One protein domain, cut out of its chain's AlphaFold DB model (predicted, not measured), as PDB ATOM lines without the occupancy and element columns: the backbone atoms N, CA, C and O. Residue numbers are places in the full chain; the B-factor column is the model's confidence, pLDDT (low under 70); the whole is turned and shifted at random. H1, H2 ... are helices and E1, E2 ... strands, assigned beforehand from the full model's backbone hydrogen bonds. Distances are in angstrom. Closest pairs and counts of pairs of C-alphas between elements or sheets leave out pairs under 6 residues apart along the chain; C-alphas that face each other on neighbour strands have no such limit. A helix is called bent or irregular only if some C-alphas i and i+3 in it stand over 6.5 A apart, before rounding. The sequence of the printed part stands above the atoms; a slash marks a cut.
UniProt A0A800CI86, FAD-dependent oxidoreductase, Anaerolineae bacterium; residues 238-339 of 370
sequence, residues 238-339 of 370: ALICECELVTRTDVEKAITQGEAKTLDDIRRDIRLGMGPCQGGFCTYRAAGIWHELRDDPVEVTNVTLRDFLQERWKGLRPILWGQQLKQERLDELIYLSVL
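Overview. This is residues 238 to 339 of the 370 residues of the protein "FAD-dependent oxidoreductase" of Anaerolineae bacterium (UniProt A0A800CI86). A helical hairpin of H3 and the long H4 has two short helices, H1 and H2, set crosswise on it, while H5 turns back at the far end of H4 and runs beside it without touching. The small strand E1 sits by the start of H1 and H3. The printed part has 102 residues, with one named strand and five named helices in the order E1, H1, H2, H3, H4, H5; the class is mostly helix. It is compact, with a radius of gyration of the C-alphas of 13.2 A and spans of 39 by 27 by 22 A.

Arrangement. E1, residues 239 to 241, pairs with no named strand, but is paired antiparallel with residues 246 to 247. H1, residues 248 to 256, touches H2, residues 263 to 270, the closest C-alphas being those of Ala 254 and Ile 266, 5.6 A apart. H3, residues 283 to 294, touches H1 at a steep tilt of 52 degrees, closest at C-alphas 251 and 286, 6.9 A apart. H4, residues 298 to 319, forms a helical hairpin with H3, at a shallow tilt of 30 degrees, opposite ways; C-alphas 291 and 301 are closest, 6.0 A apart. With residues 304 to 311 alone H4 touches H2, closest at C-alphas 264 and 308, 5.8 A apart. H5, residues 322 to 338, and H4 meet only through their link, yet are near each other. Every O i to N i+4 pair is within hydrogen-bond range in H1, H2, H3 and H5, and 15 of 18 in H4.

Along the chain. E1 begins at C-alpha 239 (413.771, 626.840, 477.805). H3 is 16.2 A long. H4, 32.5 A long, has a kink of 27 degrees near residue 313 and is only just irregular, C-alphas 315 and 318 being 6.8 A apart. H5, 23.8 A long, ends at C-alpha 338 (432.584, 636.900, 474.246).

Size, cuts and confidence. The two C-alphas farthest apart, those of Asp 295 and Gly 322, are 41.0 A apart. The link from H2 to H3 is long, 12 residues. The printed part has no cut, and no printed residue has a pLDDT under 70.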
ATOM      1  N   ALA A 238     414.251 622.811 478.964       93.00
ATOM      2  CA  ALA A 238     414.106 623.003 477.525       93.00
ATOM      3  C   ALA A 238     413.903 624.478 477.136       93.00
ATOM      4  O   ALA A 238     413.623 624.760 475.969       93.00
ATOM      5  N   LEU A 239     413.983 625.421 478.081       97.00
ATOM      6  CA  LEU A 239     413.771 626.840 477.805       97.00
ATOM      7  C   LEU A 239     414.913 627.433 476.971       97.00
ATOM      8  O   LEU A 239     416.085 627.371 477.331       97.00
ATOM      9  N   ILE A 240     414.540 628.071 475.863       97.81
ATOM     10  CA  ILE A 240     415.443 628.840 475.000       97.81
ATOM     11  C   ILE A 240     415.352 630.331 475.311       97.81
ATOM     12  O   ILE A 240     416.380 631.004 475.333       97.81
ATOM     13  N   CYS A 241     414.146 630.844 475.583       97.12
ATOM     14  CA  CYS A 241     413.938 632.207 476.073       97.12
ATOM     15  C   CYS A 241     413.137 632.182 477.371       97.12
ATOM     16  O   CYS A 241     411.920 631.999 477.364       97.12
ATOM     17  N   GLU A 242     413.815 632.436 478.482       94.81
ATOM     18  CA  GLU A 242     413.235 632.468 479.822       94.81
ATOM     19  C   GLU A 242     412.260 633.639 479.979       94.81
ATOM     20  O   GLU A 242     411.240 633.523 480.651       94.81
ATOM     21  N   CYS A 243     412.532 634.766 479.313       93.62
ATOM     22  CA  CYS A 243     411.693 635.958 479.400       93.62
ATOM     23  C   CYS A 243     410.284 635.771 478.820       93.62
ATOM     24  O   CYS A 243     409.340 636.408 479.284       93.62
ATOM     25  N   GLU A 244     410.156 634.945 477.783       94.44
ATOM     26  CA  GLU A 244     408.904 634.719 477.050       94.44
ATOM     27  C   GLU A 244     408.423 633.267 477.171       94.44
ATOM     28  O   GLU A 244     407.420 632.902 476.556       94.44
ATOM     29  N   LEU A 245     409.119 632.463 477.986       95.31
ATOM     30  CA  LEU A 245     408.869 631.040 478.227       95.31
ATOM     31  C   LEU A 245     408.806 630.226 476.927       95.31
ATOM     32  O   LEU A 245     407.937 629.378 476.755       95.31
ATOM     33  N   VAL A 246     409.718 630.527 476.001       96.06
ATOM     34  CA  VAL A 246     409.845 629.820 474.722       96.06
ATOM     35  C   VAL A 246     410.735 628.603 474.918       96.06
ATOM     36  O   VAL A 246     411.872 628.743 475.381       96.06
ATOM     37  N   THR A 247     410.239 627.428 474.548       96.69
ATOM     38  CA  THR A 247     410.967 626.157 474.635       96.69
ATOM     39  C   THR A 247     411.686 625.815 473.328       96.69
ATOM     40  O   THR A 247     411.397 626.380 472.273       96.69
ATOM     41  N   ARG A 248     412.604 624.843 473.376       96.62
ATOM     42  CA  ARG A 248     413.273 624.287 472.191       96.62
ATOM     43  C   ARG A 248     412.257 623.783 471.169       96.62
ATOM     44  O   ARG A 248     412.343 624.156 470.008       96.62
ATOM     45  N   THR A 249     411.246 623.037 471.615       94.31
ATOM     46  CA  THR A 249     410.177 622.530 470.741       94.31
ATOM     47  C   THR A 249     409.428 623.649 470.016       94.31
ATOM     48  O   THR A 249     409.035 623.467 468.868       94.31
ATOM     49  N   ASP A 250     409.224 624.804 470.654       94.94
ATOM     50  CA  ASP A 250     408.562 625.938 469.998       94.94
ATOM     51  C   ASP A 250     409.428 626.508 468.869       94.94
ATOM     52  O   ASP A 250     408.919 626.779 467.784       94.94
ATOM     53  N   VAL A 251     410.741 626.632 469.101       96.94
ATOM     54  CA  VAL A 251     411.713 627.069 468.083       96.94
ATOM     55  C   VAL A 251     411.764 626.071 466.924       96.94
ATOM     56  O   VAL A 251     411.651 626.473 465.770       96.94
ATOM     57  N   GLU A 252     411.859 624.771 467.214       96.38
ATOM     58  CA  GLU A 252     411.877 623.713 466.194       96.38
ATOM     59  C   GLU A 252     410.596 623.729 465.343       96.38
ATOM     60  O   GLU A 252     410.661 623.632 464.115       96.38
ATOM     61  N   LYS A 253     409.424 623.917 465.966       94.81
ATOM     62  CA  LYS A 253     408.147 624.047 465.247       94.81
ATOM     63  C   LYS A 253     408.079 625.314 464.402       94.81
ATOM     64  O   LYS A 253     407.594 625.241 463.281       94.81
ATOM     65  N   ALA A 254     408.566 626.453 464.892       95.00
ATOM     66  CA  ALA A 254     408.605 627.681 464.095       95.00
ATOM     67  C   ALA A 254     409.490 627.515 462.843       95.00
ATOM     68  O   ALA A 254     409.110 627.937 461.754       95.00
ATOM     69  N   ILE A 255     410.625 626.818 462.969       95.00
ATOM     70  CA  ILE A 255     411.528 626.528 461.842       95.00
ATOM     71  C   ILE A 255     410.877 625.576 460.829       95.00
ATOM     72  O   ILE A 255     410.955 625.809 459.624       95.00
ATOM     73  N   THR A 256     410.258 624.497 461.314       93.44
ATOM     74  CA  THR A 256     409.805 623.377 460.468       93.44
ATOM     75  C   THR A 256     408.358 623.499 459.997       93.44
ATOM     76  O   THR A 256     408.081 623.258 458.830       93.44
ATOM     77  N   GLN A 257     407.434 623.867 460.885       91.38
ATOM     78  CA  GLN A 257     405.995 623.977 460.604       91.38
ATOM     79  C   GLN A 257     405.590 625.409 460.246       91.38
ATOM     80  O   GLN A 257     404.708 625.601 459.418       91.38
ATOM     81  N   GLY A 258     406.224 626.403 460.876       86.50
ATOM     82  CA  GLY A 258     406.060 627.817 460.522       86.50
ATOM     83  C   GLY A 258     406.846 628.220 459.271       86.50
ATOM     84  O   GLY A 258     406.640 629.306 458.743       86.50
ATOM     85  N   GLU A 259     407.741 627.343 458.798       90.94
ATOM     86  CA  GLU A 259     408.626 627.561 457.650       90.94
ATOM     87  C   GLU A 259     409.454 628.857 457.721       90.94
ATOM     88  O   GLU A 259     409.841 629.401 456.678       90.94
ATOM     89  N   ALA A 260     409.754 629.328 458.942       93.94
ATOM     90  CA  ALA A 260     410.486 630.563 459.208       93.94
ATOM     91  C   ALA A 260     411.714 630.693 458.295       93.94
ATOM     92  O   ALA A 260     412.492 629.747 458.159       93.94
ATOM     93  N   LYS A 261     411.907 631.846 457.646       93.50
ATOM     94  CA  LYS A 261     413.069 632.124 456.775       93.50
ATOM     95  C   LYS A 261     414.157 632.909 457.497       93.50
ATOM     96  O   LYS A 261     415.312 632.829 457.101       93.50
ATOM     97  N   THR A 262     413.802 633.555 458.603       94.69
ATOM     98  CA  THR A 262     414.709 634.273 459.497       94.69
ATOM     99  C   THR A 262     414.406 633.954 460.963       94.69
ATOM    100  O   THR A 262     413.303 633.528 461.316       94.69
ATOM    101  N   LEU A 263     415.348 634.248 461.865       96.69
ATOM    102  CA  LEU A 263     415.055 634.256 463.303       96.69
ATOM    103  C   LEU A 263     413.997 635.319 463.669       96.69
ATOM    104  O   LEU A 263     413.331 635.191 464.698       96.69
ATOM    105  N   ASP A 264     413.818 636.364 462.854       95.69
ATOM    106  CA  ASP A 264     412.784 637.375 463.083       95.69
ATOM    107  C   ASP A 264     411.365 636.835 462.836       95.69
ATOM    108  O   ASP A 264     410.432 637.205 463.553       95.69
ATOM    109  N   ASP A 265     411.201 635.904 461.890       95.75
ATOM    110  CA  ASP A 265     409.945 635.164 461.718       95.75
ATOM    111  C   ASP A 265     409.630 634.358 462.987       95.75
ATOM    112  O   ASP A 265     408.537 634.473 463.537       95.75
ATOM    113  N   ILE A 266     410.628 633.666 463.557       96.56
ATOM    114  CA  ILE A 266     410.478 632.954 464.840       96.56
ATOM    115  C   ILE A 266     410.082 633.927 465.958       96.56
ATOM    116  O   ILE A 266     409.206 633.633 466.775       96.56
ATOM    117  N   ARG A 267     410.673 635.127 466.009       96.31
ATOM    118  CA  ARG A 267     410.209 636.158 466.945       96.31
ATOM    119  C   ARG A 267     408.728 636.454 466.737       96.31
ATOM    120  O   ARG A 267     408.010 636.517 467.732       96.31
ATOM    121  N   ARG A 268     408.272 636.687 465.508       94.19
ATOM    122  CA  ARG A 268     406.868 637.030 465.227       94.19
ATOM    123  C   ARG A 268     405.911 635.894 465.595       94.19
ATOM    124  O   ARG A 268     404.886 636.179 466.213       94.19
ATOM    125  N   ASP A 269     406.291 634.649 465.335       92.75
ATOM    126  CA  ASP A 269     405.460 633.470 465.598       92.75
ATOM    127  C   ASP A 269     405.333 633.158 467.092       92.75
ATOM    128  O   ASP A 269     404.233 632.977 467.620       92.75
ATOM    129  N   ILE A 270     406.466 633.104 467.802       93.06
ATOM    130  CA  ILE A 270     406.519 632.565 469.172       93.06
ATOM    131  C   ILE A 270     407.023 633.569 470.211       93.06
ATOM    132  O   ILE A 270     407.121 633.238 471.395       93.06
ATOM    133  N   ARG A 271     407.241 634.830 469.828       94.56
ATOM    134  CA  ARG A 271     407.721 635.925 470.695       94.56
ATOM    135  C   ARG A 271     409.162 635.757 471.188       94.56
ATOM    136  O   ARG A 271     409.542 636.384 472.175       94.56
ATOM    137  N   LEU A 272     409.982 634.947 470.516       96.94
ATOM    138  CA  LEU A 272     411.406 634.797 470.838       96.94
ATOM    139  C   LEU A 272     412.093 636.176 470.921       96.94
ATOM    140  O   LEU A 272     411.974 636.991 470.013       96.94
ATOM    141  N   GLY A 273     412.785 636.463 472.027       95.44
ATOM    142  CA  GLY A 273     413.505 637.730 472.206       95.44
ATOM    143  C   GLY A 273     412.627 638.979 472.379       95.44
ATOM    144  O   GLY A 273     413.156 640.087 472.379       95.44
ATOM    145  N   MET A 274     411.304 638.850 472.553       95.31
ATOM    146  CA  MET A 274     410.427 640.005 472.815       95.31
ATOM    147  C   MET A 274     410.419 640.472 474.278       95.31
ATOM    148  O   MET A 274     409.933 641.570 474.559       95.31
ATOM    149  N   GLY A 275     410.949 639.658 475.191       92.94
ATOM    150  CA  GLY A 275     410.929 639.928 476.624       92.94
ATOM    151  C   GLY A 275     412.000 640.923 477.090       92.94
ATOM    152  O   GLY A 275     412.666 641.554 476.269       92.94
ATOM    153  N   PRO A 276     412.203 641.098 478.408       91.56
ATOM    154  CA  PRO A 276     412.995 642.211 478.922       91.56
ATOM    155  C   PRO A 276     414.462 642.272 478.491       91.56
ATOM    156  O   PRO A 276     414.982 643.383 478.427       91.56
ATOM    157  N   CYS A 277     415.100 641.132 478.183       92.44
ATOM    158  CA  CYS A 277     416.468 641.047 477.642       92.44
ATOM    159  C   CYS A 277     416.563 641.358 476.141       92.44
ATOM    160  O   CYS A 277     417.644 641.341 475.579       92.44
ATOM    161  N   GLN A 278     415.423 641.543 475.469       93.88
ATOM    162  CA  GLN A 278     415.327 641.922 474.060       93.88
ATOM    163  C   GLN A 278     416.102 641.026 473.081       93.88
ATOM    164  O   GLN A 278     416.358 641.458 471.968       93.88
ATOM    165  N   GLY A 279     416.400 639.773 473.440       94.31
ATOM    166  CA  GLY A 279     417.160 638.836 472.603       94.31
ATOM    167  C   GLY A 279     418.540 638.471 473.153       94.31
ATOM    168  O   GLY A 279     419.125 637.498 472.686       94.31
ATOM    169  N   GLY A 280     419.026 639.159 474.194       93.94
ATOM    170  CA  GLY A 280     420.387 639.009 474.724       93.94
ATOM    171  C   GLY A 280     420.868 637.559 474.877       93.94
ATOM    172  O   GLY A 280     421.913 637.188 474.352       93.94
ATOM    173  N   PHE A 281     420.066 636.692 475.504       94.12
ATOM    174  CA  PHE A 281     420.491 635.319 475.829       94.12
ATOM    175  C   PHE A 281     419.935 634.224 474.915       94.12
ATOM    176  O   PHE A 281     420.529 633.156 474.799       94.12
ATOM    177  N   CYS A 282     418.779 634.452 474.298       96.94
ATOM    178  CA  CYS A 282     418.081 633.414 473.545       96.94
ATOM    179  C   CYS A 282     418.508 633.346 472.077       96.94
ATOM    180  O   CYS A 282     418.334 632.300 471.455       96.94
ATOM    181  N   THR A 283     419.040 634.435 471.510       96.62
ATOM    182  CA  THR A 283     419.269 634.513 470.061       96.62
ATOM    183  C   THR A 283     420.360 633.556 469.598       96.62
ATOM    184  O   THR A 283     420.104 632.776 468.688       96.62
ATOM    185  N   TYR A 284     421.529 633.518 470.250       95.81
ATOM    186  CA  TYR A 284     422.582 632.560 469.874       95.81
ATOM    187  C   TYR A 284     422.146 631.095 470.063       95.81
ATOM    188  O   TYR A 284     422.537 630.227 469.289       95.81
ATOM    189  N   ARG A 285     421.292 630.808 471.058       97.19
ATOM    190  CA  ARG A 285     420.734 629.463 471.287       97.19
ATOM    191  C   ARG A 285     419.788 629.060 470.158       97.19
ATOM    192  O   ARG A 285     419.875 627.948 469.649       97.19
ATOM    193  N   ALA A 286     418.906 629.974 469.752       97.81
ATOM    194  CA  ALA A 286     418.001 629.762 468.630       97.81
ATOM    195  C   ALA A 286     418.757 629.637 467.299       97.81
ATOM    196  O   ALA A 286     418.405 628.780 466.497       97.81
ATOM    197  N   ALA A 287     419.824 630.419 467.093       97.25
ATOM    198  CA  ALA A 287     420.713 630.289 465.938       97.25
ATOM    199  C   ALA A 287     421.406 628.913 465.895       97.25
ATOM    200  O   ALA A 287     421.515 628.312 464.832       97.25
ATOM    201  N   GLY A 288     421.809 628.368 467.049       96.81
ATOM    202  CA  GLY A 288     422.342 627.006 467.132       96.81
ATOM    203  C   GLY A 288     421.327 625.938 466.704       96.81
ATOM    204  O   GLY A 288     421.652 625.085 465.885       96.81
ATOM    205  N   ILE A 289     420.085 626.022 467.197       97.62
ATOM    206  CA  ILE A 289     418.995 625.107 466.793       97.62
ATOM    207  C   ILE A 289     418.680 625.257 465.301       97.62
ATOM    208  O   ILE A 289     418.450 624.268 464.612       97.62
ATOM    209  N   TRP A 290     418.675 626.493 464.800       96.69
ATOM    210  CA  TRP A 290     418.492 626.790 463.384       96.69
ATOM    211  C   TRP A 290     419.524 626.069 462.520       96.69
ATOM    212  O   TRP A 290     419.148 625.368 461.582       96.69
ATOM    213  N   HIS A 291     420.804 626.209 462.866       96.62
ATOM    214  CA  HIS A 291     421.895 625.558 462.151       96.62
ATOM    215  C   HIS A 291     421.779 624.032 462.206       96.62
ATOM    216  O   HIS A 291     421.866 623.384 461.168       96.62
ATOM    217  N   GLU A 292     421.500 623.473 463.391       96.12
ATOM    218  CA  GLU A 292     421.322 622.028 463.595       96.12
ATOM    219  C   GLU A 292     420.208 621.447 462.712       96.12
ATOM    220  O   GLU A 292     420.359 620.359 462.165       96.12
ATOM    221  N   LEU A 293     419.086 622.159 462.571       96.31
ATOM    222  CA  LEU A 293     417.932 621.664 461.819       96.31
ATOM    223  C   LEU A 293     418.024 621.879 460.311       96.31
ATOM    224  O   LEU A 293     417.416 621.113 459.562       96.31
ATOM    225  N   ARG A 294     418.686 622.949 459.866       93.38
ATOM    226  CA  ARG A 294     418.752 623.283 458.439       93.38
ATOM    227  C   ARG A 294     419.954 622.699 457.724       93.38
ATOM    228  O   ARG A 294     419.853 622.486 456.523       93.38
ATOM    229  N   ASP A 295     421.047 622.456 458.444       91.19
ATOM    230  CA  ASP A 295     422.316 622.004 457.862       91.19
ATOM    231  C   ASP A 295     422.825 622.942 456.739       91.19
ATOM    232  O   ASP A 295     423.525 622.539 455.813       91.19
ATOM    233  N   ASP A 296     422.452 624.227 456.815       91.56
ATOM    234  CA  ASP A 296     422.947 625.277 455.924       91.56
ATOM    235  C   ASP A 296     424.413 625.618 456.257       91.56
ATOM    236  O   ASP A 296     424.824 625.492 457.421       91.56
ATOM    237  N   PRO A 297     425.194 626.158 455.295       95.38
ATOM    238  CA  PRO A 297     426.502 626.741 455.586       95.38
ATOM    239  C   PRO A 297     426.449 627.710 456.773       95.38
ATOM    240  O   PRO A 297     425.496 628.480 456.940       95.38
ATOM    241  N   VAL A 298     427.489 627.684 457.610       96.06
ATOM    242  CA  VAL A 298     427.515 628.441 458.873       96.06
ATOM    243  C   VAL A 298     427.348 629.949 458.652       96.06
ATOM    244  O   VAL A 298     426.746 630.633 459.478       96.06
ATOM    245  N   GLU A 299     427.799 630.466 457.512       96.31
ATOM    246  CA  GLU A 299     427.648 631.856 457.088       96.31
ATOM    247  C   GLU A 299     426.179 632.297 457.057       96.31
ATOM    248  O   GLU A 299     425.866 633.402 457.498       96.31
ATOM    249  N   VAL A 300     425.262 631.422 456.625       94.25
ATOM    250  CA  VAL A 300     423.815 631.707 456.599       94.25
ATOM    251  C   VAL A 300     423.280 631.884 458.022       94.25
ATOM    252  O   VAL A 300     422.515 632.809 458.309       94.25
ATOM    253  N   THR A 301     423.729 631.031 458.944       96.00
ATOM    254  CA  THR A 301     423.361 631.131 460.364       96.00
ATOM    255  C   THR A 301     423.925 632.408 460.986       96.00
ATOM    256  O   THR A 301     423.211 633.107 461.710       96.00
ATOM    257  N   ASN A 302     425.177 632.750 460.675       96.38
ATOM    258  CA  ASN A 302     425.839 633.951 461.189       96.38
ATOM    259  C   ASN A 302     425.132 635.231 460.734       96.38
ATOM    260  O   ASN A 302     424.896 636.124 461.549       96.38
ATOM    261  N   VAL A 303     424.751 635.311 459.457       95.19
ATOM    262  CA  VAL A 303     423.977 636.441 458.924       95.19
ATOM    263  C   VAL A 303     422.615 636.532 459.613       95.19
ATOM    264  O   VAL A 303     422.237 637.600 460.084       95.19
ATOM    265  N   THR A 304     421.911 635.407 459.773       94.88
ATOM    266  CA  THR A 304     420.595 635.390 460.436       94.88
ATOM    267  C   THR A 304     420.682 635.842 461.902       94.88
ATOM    268  O   THR A 304     419.805 636.557 462.397       94.88
ATOM    269  N   LEU A 305     421.750 635.453 462.610       96.19
ATOM    270  CA  LEU A 305     422.052 635.934 463.959       96.19
ATOM    271  C   LEU A 305     422.225 637.461 463.976       96.19
ATOM    272  O   LEU A 305     421.618 638.128 464.817       96.19
ATOM    273  N   ARG A 306     423.019 638.014 463.050       95.25
ATOM    274  CA  ARG A 306     423.254 639.463 462.935       95.25
ATOM    275  C   ARG A 306     421.976 640.227 462.628       95.25
ATOM    276  O   ARG A 306     421.675 641.180 463.343       95.25
ATOM    277  N   ASP A 307     421.200 639.777 461.648       95.75
ATOM    278  CA  ASP A 307     419.940 640.417 461.258       95.75
ATOM    279  C   ASP A 307     418.956 640.477 462.427       95.75
ATOM    280  O   ASP A 307     418.333 641.512 462.675       95.75
ATOM    281  N   PHE A 308     418.861 639.395 463.206       96.50
ATOM    282  CA  PHE A 308     418.026 639.393 464.399       96.50
ATOM    283  C   PHE A 308     418.488 640.449 465.398       96.50
ATOM    284  O   PHE A 308     417.675 641.256 465.851       96.50
ATOM    285  N   LEU A 309     419.779 640.457 465.750       94.62
ATOM    286  CA  LEU A 309     420.342 641.428 466.692       94.62
ATOM    287  C   LEU A 309     420.137 642.860 466.199       94.62
ATOM    288  O   LEU A 309     419.753 643.723 466.990       94.62
ATOM    289  N   GLN A 310     420.294 643.092 464.898       93.94
ATOM    290  CA  GLN A 310     420.054 644.384 464.279       93.94
ATOM    291  C   GLN A 310     418.585 644.812 464.406       93.94
ATOM    292  O   GLN A 310     418.310 645.965 464.740       93.94
ATOM    293  N   GLU A 311     417.626 643.896 464.246       94.50
ATOM    294  CA  GLU A 311     416.194 644.200 464.401       94.50
ATOM    295  C   GLU A 311     415.863 644.504 465.866       94.50
ATOM    296  O   GLU A 311     415.051 645.385 466.182       94.50
ATOM    297  N   ARG A 312     416.517 643.819 466.811       94.12
ATOM    298  CA  ARG A 312     416.399 644.159 468.235       94.12
ATOM    299  C   ARG A 312     416.936 645.564 468.481       94.12
ATOM    300  O   ARG A 312     416.173 646.402 468.972       94.12
ATOM    301  N   TRP A 313     418.160 645.836 468.032       92.56
ATOM    302  CA  TRP A 313     418.841 647.125 468.151       92.56
ATOM    303  C   TRP A 313     418.037 648.284 467.551       92.56
ATOM    304  O   TRP A 313     417.891 649.326 468.195       92.56
ATOM    305  N   LYS A 314     417.433 648.092 466.372       92.00
ATOM    306  CA  LYS A 314     416.570 649.073 465.693       92.00
ATOM    307  C   LYS A 314     415.518 649.661 466.631       92.00
ATOM    308  O   LYS A 314     415.411 650.879 466.752       92.00
ATOM    309  N   GLY A 315     414.777 648.808 467.338       92.94
ATOM    310  CA  GLY A 315     413.725 649.254 468.257       92.94
ATOM    311  C   GLY A 315     414.223 649.702 469.635       92.94
ATOM    312  O   GLY A 315     413.458 650.266 470.414       92.94
ATOM    313  N   LEU A 316     415.487 649.445 469.957       93.94
ATOM    314  CA  LEU A 316     416.112 649.821 471.222       93.94
ATOM    315  C   LEU A 316     416.785 651.183 471.160       93.94
ATOM    316  O   LEU A 316     416.697 651.949 472.116       93.94
ATOM    317  N   ARG A 317     417.415 651.502 470.027       92.12
ATOM    318  CA  ARG A 317     418.187 652.729 469.809       92.12
ATOM    319  C   ARG A 317     417.467 654.012 470.262       92.12
ATOM    320  O   ARG A 317     418.115 654.805 470.945       92.12
ATOM    321  N   PRO A 318     416.162 654.228 469.980       92.69
ATOM    322  CA  PRO A 318     415.465 655.442 470.415       92.69
ATOM    323  C   PRO A 318     415.251 655.529 471.932       92.69
ATOM    324  O   PRO A 318     414.873 656.586 472.427       92.69
ATOM    325  N   ILE A 319     415.454 654.427 472.666       93.19
ATOM    326  CA  ILE A 319     415.156 654.303 474.096       93.19
ATOM    327  C   ILE A 319     416.363 653.962 474.985       93.19
ATOM    328  O   ILE A 319     416.213 653.486 476.114       93.19
ATOM    329  N   LEU A 320     417.580 654.206 474.493       92.38
ATOM    330  CA  LEU A 320     418.826 653.886 475.194       92.38
ATOM    331  C   LEU A 320     419.187 654.911 476.274       92.38
ATOM    332  O   LEU A 320     420.118 655.702 476.132       92.38
ATOM    333  N   TRP A 321     418.500 654.855 477.411       90.81
ATOM    334  CA  TRP A 321     418.892 655.598 478.609       90.81
ATOM    335  C   TRP A 321     418.699 654.774 479.884       90.81
ATOM    336  O   TRP A 321     418.052 653.723 479.903       90.81
ATOM    337  N   GLY A 322     419.276 655.256 480.988       90.44
ATOM    338  CA  GLY A 322     419.067 654.688 482.319       90.44
ATOM    339  C   GLY A 322     419.381 653.189 482.397       90.44
ATOM    340  O   GLY A 322     420.482 652.753 482.067       90.44
ATOM    341  N   GLN A 323     418.415 652.399 482.876       88.12
ATOM    342  CA  GLN A 323     418.570 650.946 483.014       88.12
ATOM    343  C   GLN A 323     418.599 650.213 481.668       88.12
ATOM    344  O   GLN A 323     419.243 649.173 481.580       88.12
ATOM    345  N   GLN A 324     417.947 650.748 480.627       90.94
ATOM    346  CA  GLN A 324     417.963 650.113 479.309       90.94
ATOM    347  C   GLN A 324     419.367 650.159 478.711       90.94
ATOM    348  O   GLN A 324     419.896 649.123 478.335       90.94
ATOM    349  N   LEU A 325     420.024 651.322 478.746       93.44
ATOM    350  CA  LEU A 325     421.398 651.471 478.257       93.44
ATOM    351  C   LEU A 325     422.385 650.521 478.957       93.44
ATOM    352  O   LEU A 325     423.256 649.948 478.313       93.44
ATOM    353  N   LYS A 326     422.247 650.332 480.276       92.38
ATOM    354  CA  LYS A 326     423.095 649.399 481.036       92.38
ATOM    355  C   LYS A 326     422.903 647.952 480.590       92.38
ATOM    356  O   LYS A 326     423.884 647.223 480.490       92.38
ATOM    357  N   GLN A 327     421.656 647.547 480.355       90.75
ATOM    358  CA  GLN A 327     421.340 646.202 479.891       90.75
ATOM    359  C   GLN A 327     421.866 645.978 478.471       90.75
ATOM    360  O   GLN A 327     422.580 645.013 478.241       90.75
ATOM    361  N   GLU A 328     421.612 646.916 477.559       93.38
ATOM    362  CA  GLU A 328     422.089 646.807 476.177       93.38
ATOM    363  C   GLU A 328     423.612 646.815 476.090       93.38
ATOM    364  O   GLU A 328     424.187 646.089 475.288       93.38
ATOM    365  N   ARG A 329     424.299 647.554 476.972       94.38
ATOM    366  CA  ARG A 329     425.761 647.481 477.050       94.38
ATOM    367  C   ARG A 329     426.252 646.104 477.503       94.38
ATOM    368  O   ARG A 329     427.311 645.671 477.062       94.38
ATOM    369  N   LEU A 330     425.523 645.421 478.386       92.94
ATOM    370  CA  LEU A 330     425.851 644.044 478.763       92.94
ATOM    371  C   LEU A 330     425.633 643.090 477.582       92.94
ATOM    372  O   LEU A 330     426.522 642.292 477.293       92.94
ATOM    373  N   ASP A 331     424.495 643.199 476.897       94.12
ATOM    374  CA  ASP A 331     424.177 642.366 475.733       94.12
ATOM    375  C   ASP A 331     425.216 642.573 474.612       94.12
ATOM    376  O   ASP A 331     425.773 641.606 474.092       94.12
ATOM    377  N   GLU A 332     425.586 643.821 474.321       93.56
ATOM    378  CA  GLU A 332     426.647 644.170 473.370       93.56
ATOM    379  C   GLU A 332     427.998 643.540 473.748       93.56
ATOM    380  O   GLU A 332     428.665 642.956 472.895       93.56
ATOM    381  N   LEU A 333     428.405 643.596 475.022       94.62
ATOM    382  CA  LEU A 333     429.651 642.967 475.481       94.62
ATOM    383  C   LEU A 333     429.621 641.440 475.330       94.62
ATOM    384  O   LEU A 333     430.641 640.844 474.984       94.62
ATOM    385  N   ILE A 334     428.473 640.798 475.550       94.00
ATOM    386  CA  ILE A 334     428.323 639.356 475.317       94.00
ATOM    387  C   ILE A 334     428.555 639.048 473.833       94.00
ATOM    388  O   ILE A 334     429.397 638.211 473.507       94.00
ATOM    389  N   TYR A 335     427.866 639.741 472.924       95.75
ATOM    390  CA  TYR A 335     427.965 639.434 471.495       95.75
ATOM    391  C   TYR A 335     429.304 639.833 470.877       95.75
ATOM    392  O   TYR A 335     429.872 639.048 470.122       95.75
ATOM    393  N   LEU A 336     429.835 641.008 471.207       94.88
ATOM    394  CA  LEU A 336     431.069 641.505 470.596       94.88
ATOM    395  C   LEU A 336     432.320 640.962 471.288       94.88
ATOM    396  O   LEU A 336     433.278 640.595 470.621       94.88
ATOM    397  N   SER A 337     432.342 640.888 472.622       94.50
ATOM    398  CA  SER A 337     433.569 640.524 473.353       94.50
ATOM    399  C   SER A 337     433.679 639.036 473.677       94.50
ATOM    400  O   SER A 337     434.792 638.521 473.730       94.50
ATOM    401  N   VAL A 338     432.562 638.340 473.917       94.12
ATOM    402  CA  VAL A 338     432.584 636.900 474.246       94.12
ATOM    403  C   VAL A 338     432.351 636.048 473.004       94.12
ATOM    404  O   VAL A 338     433.080 635.084 472.783       94.12
ATOM    405  N   LEU A 339     431.349 636.398 472.194       94.44
ATOM    406  CA  LEU A 339     430.966 635.621 471.010       94.44
ATOM    407  C   LEU A 339     431.648 636.088 469.717       94.44
ATOM    408  O   LEU A 339     431.566 635.378 468.718       94.44
TER     409      LEU A 339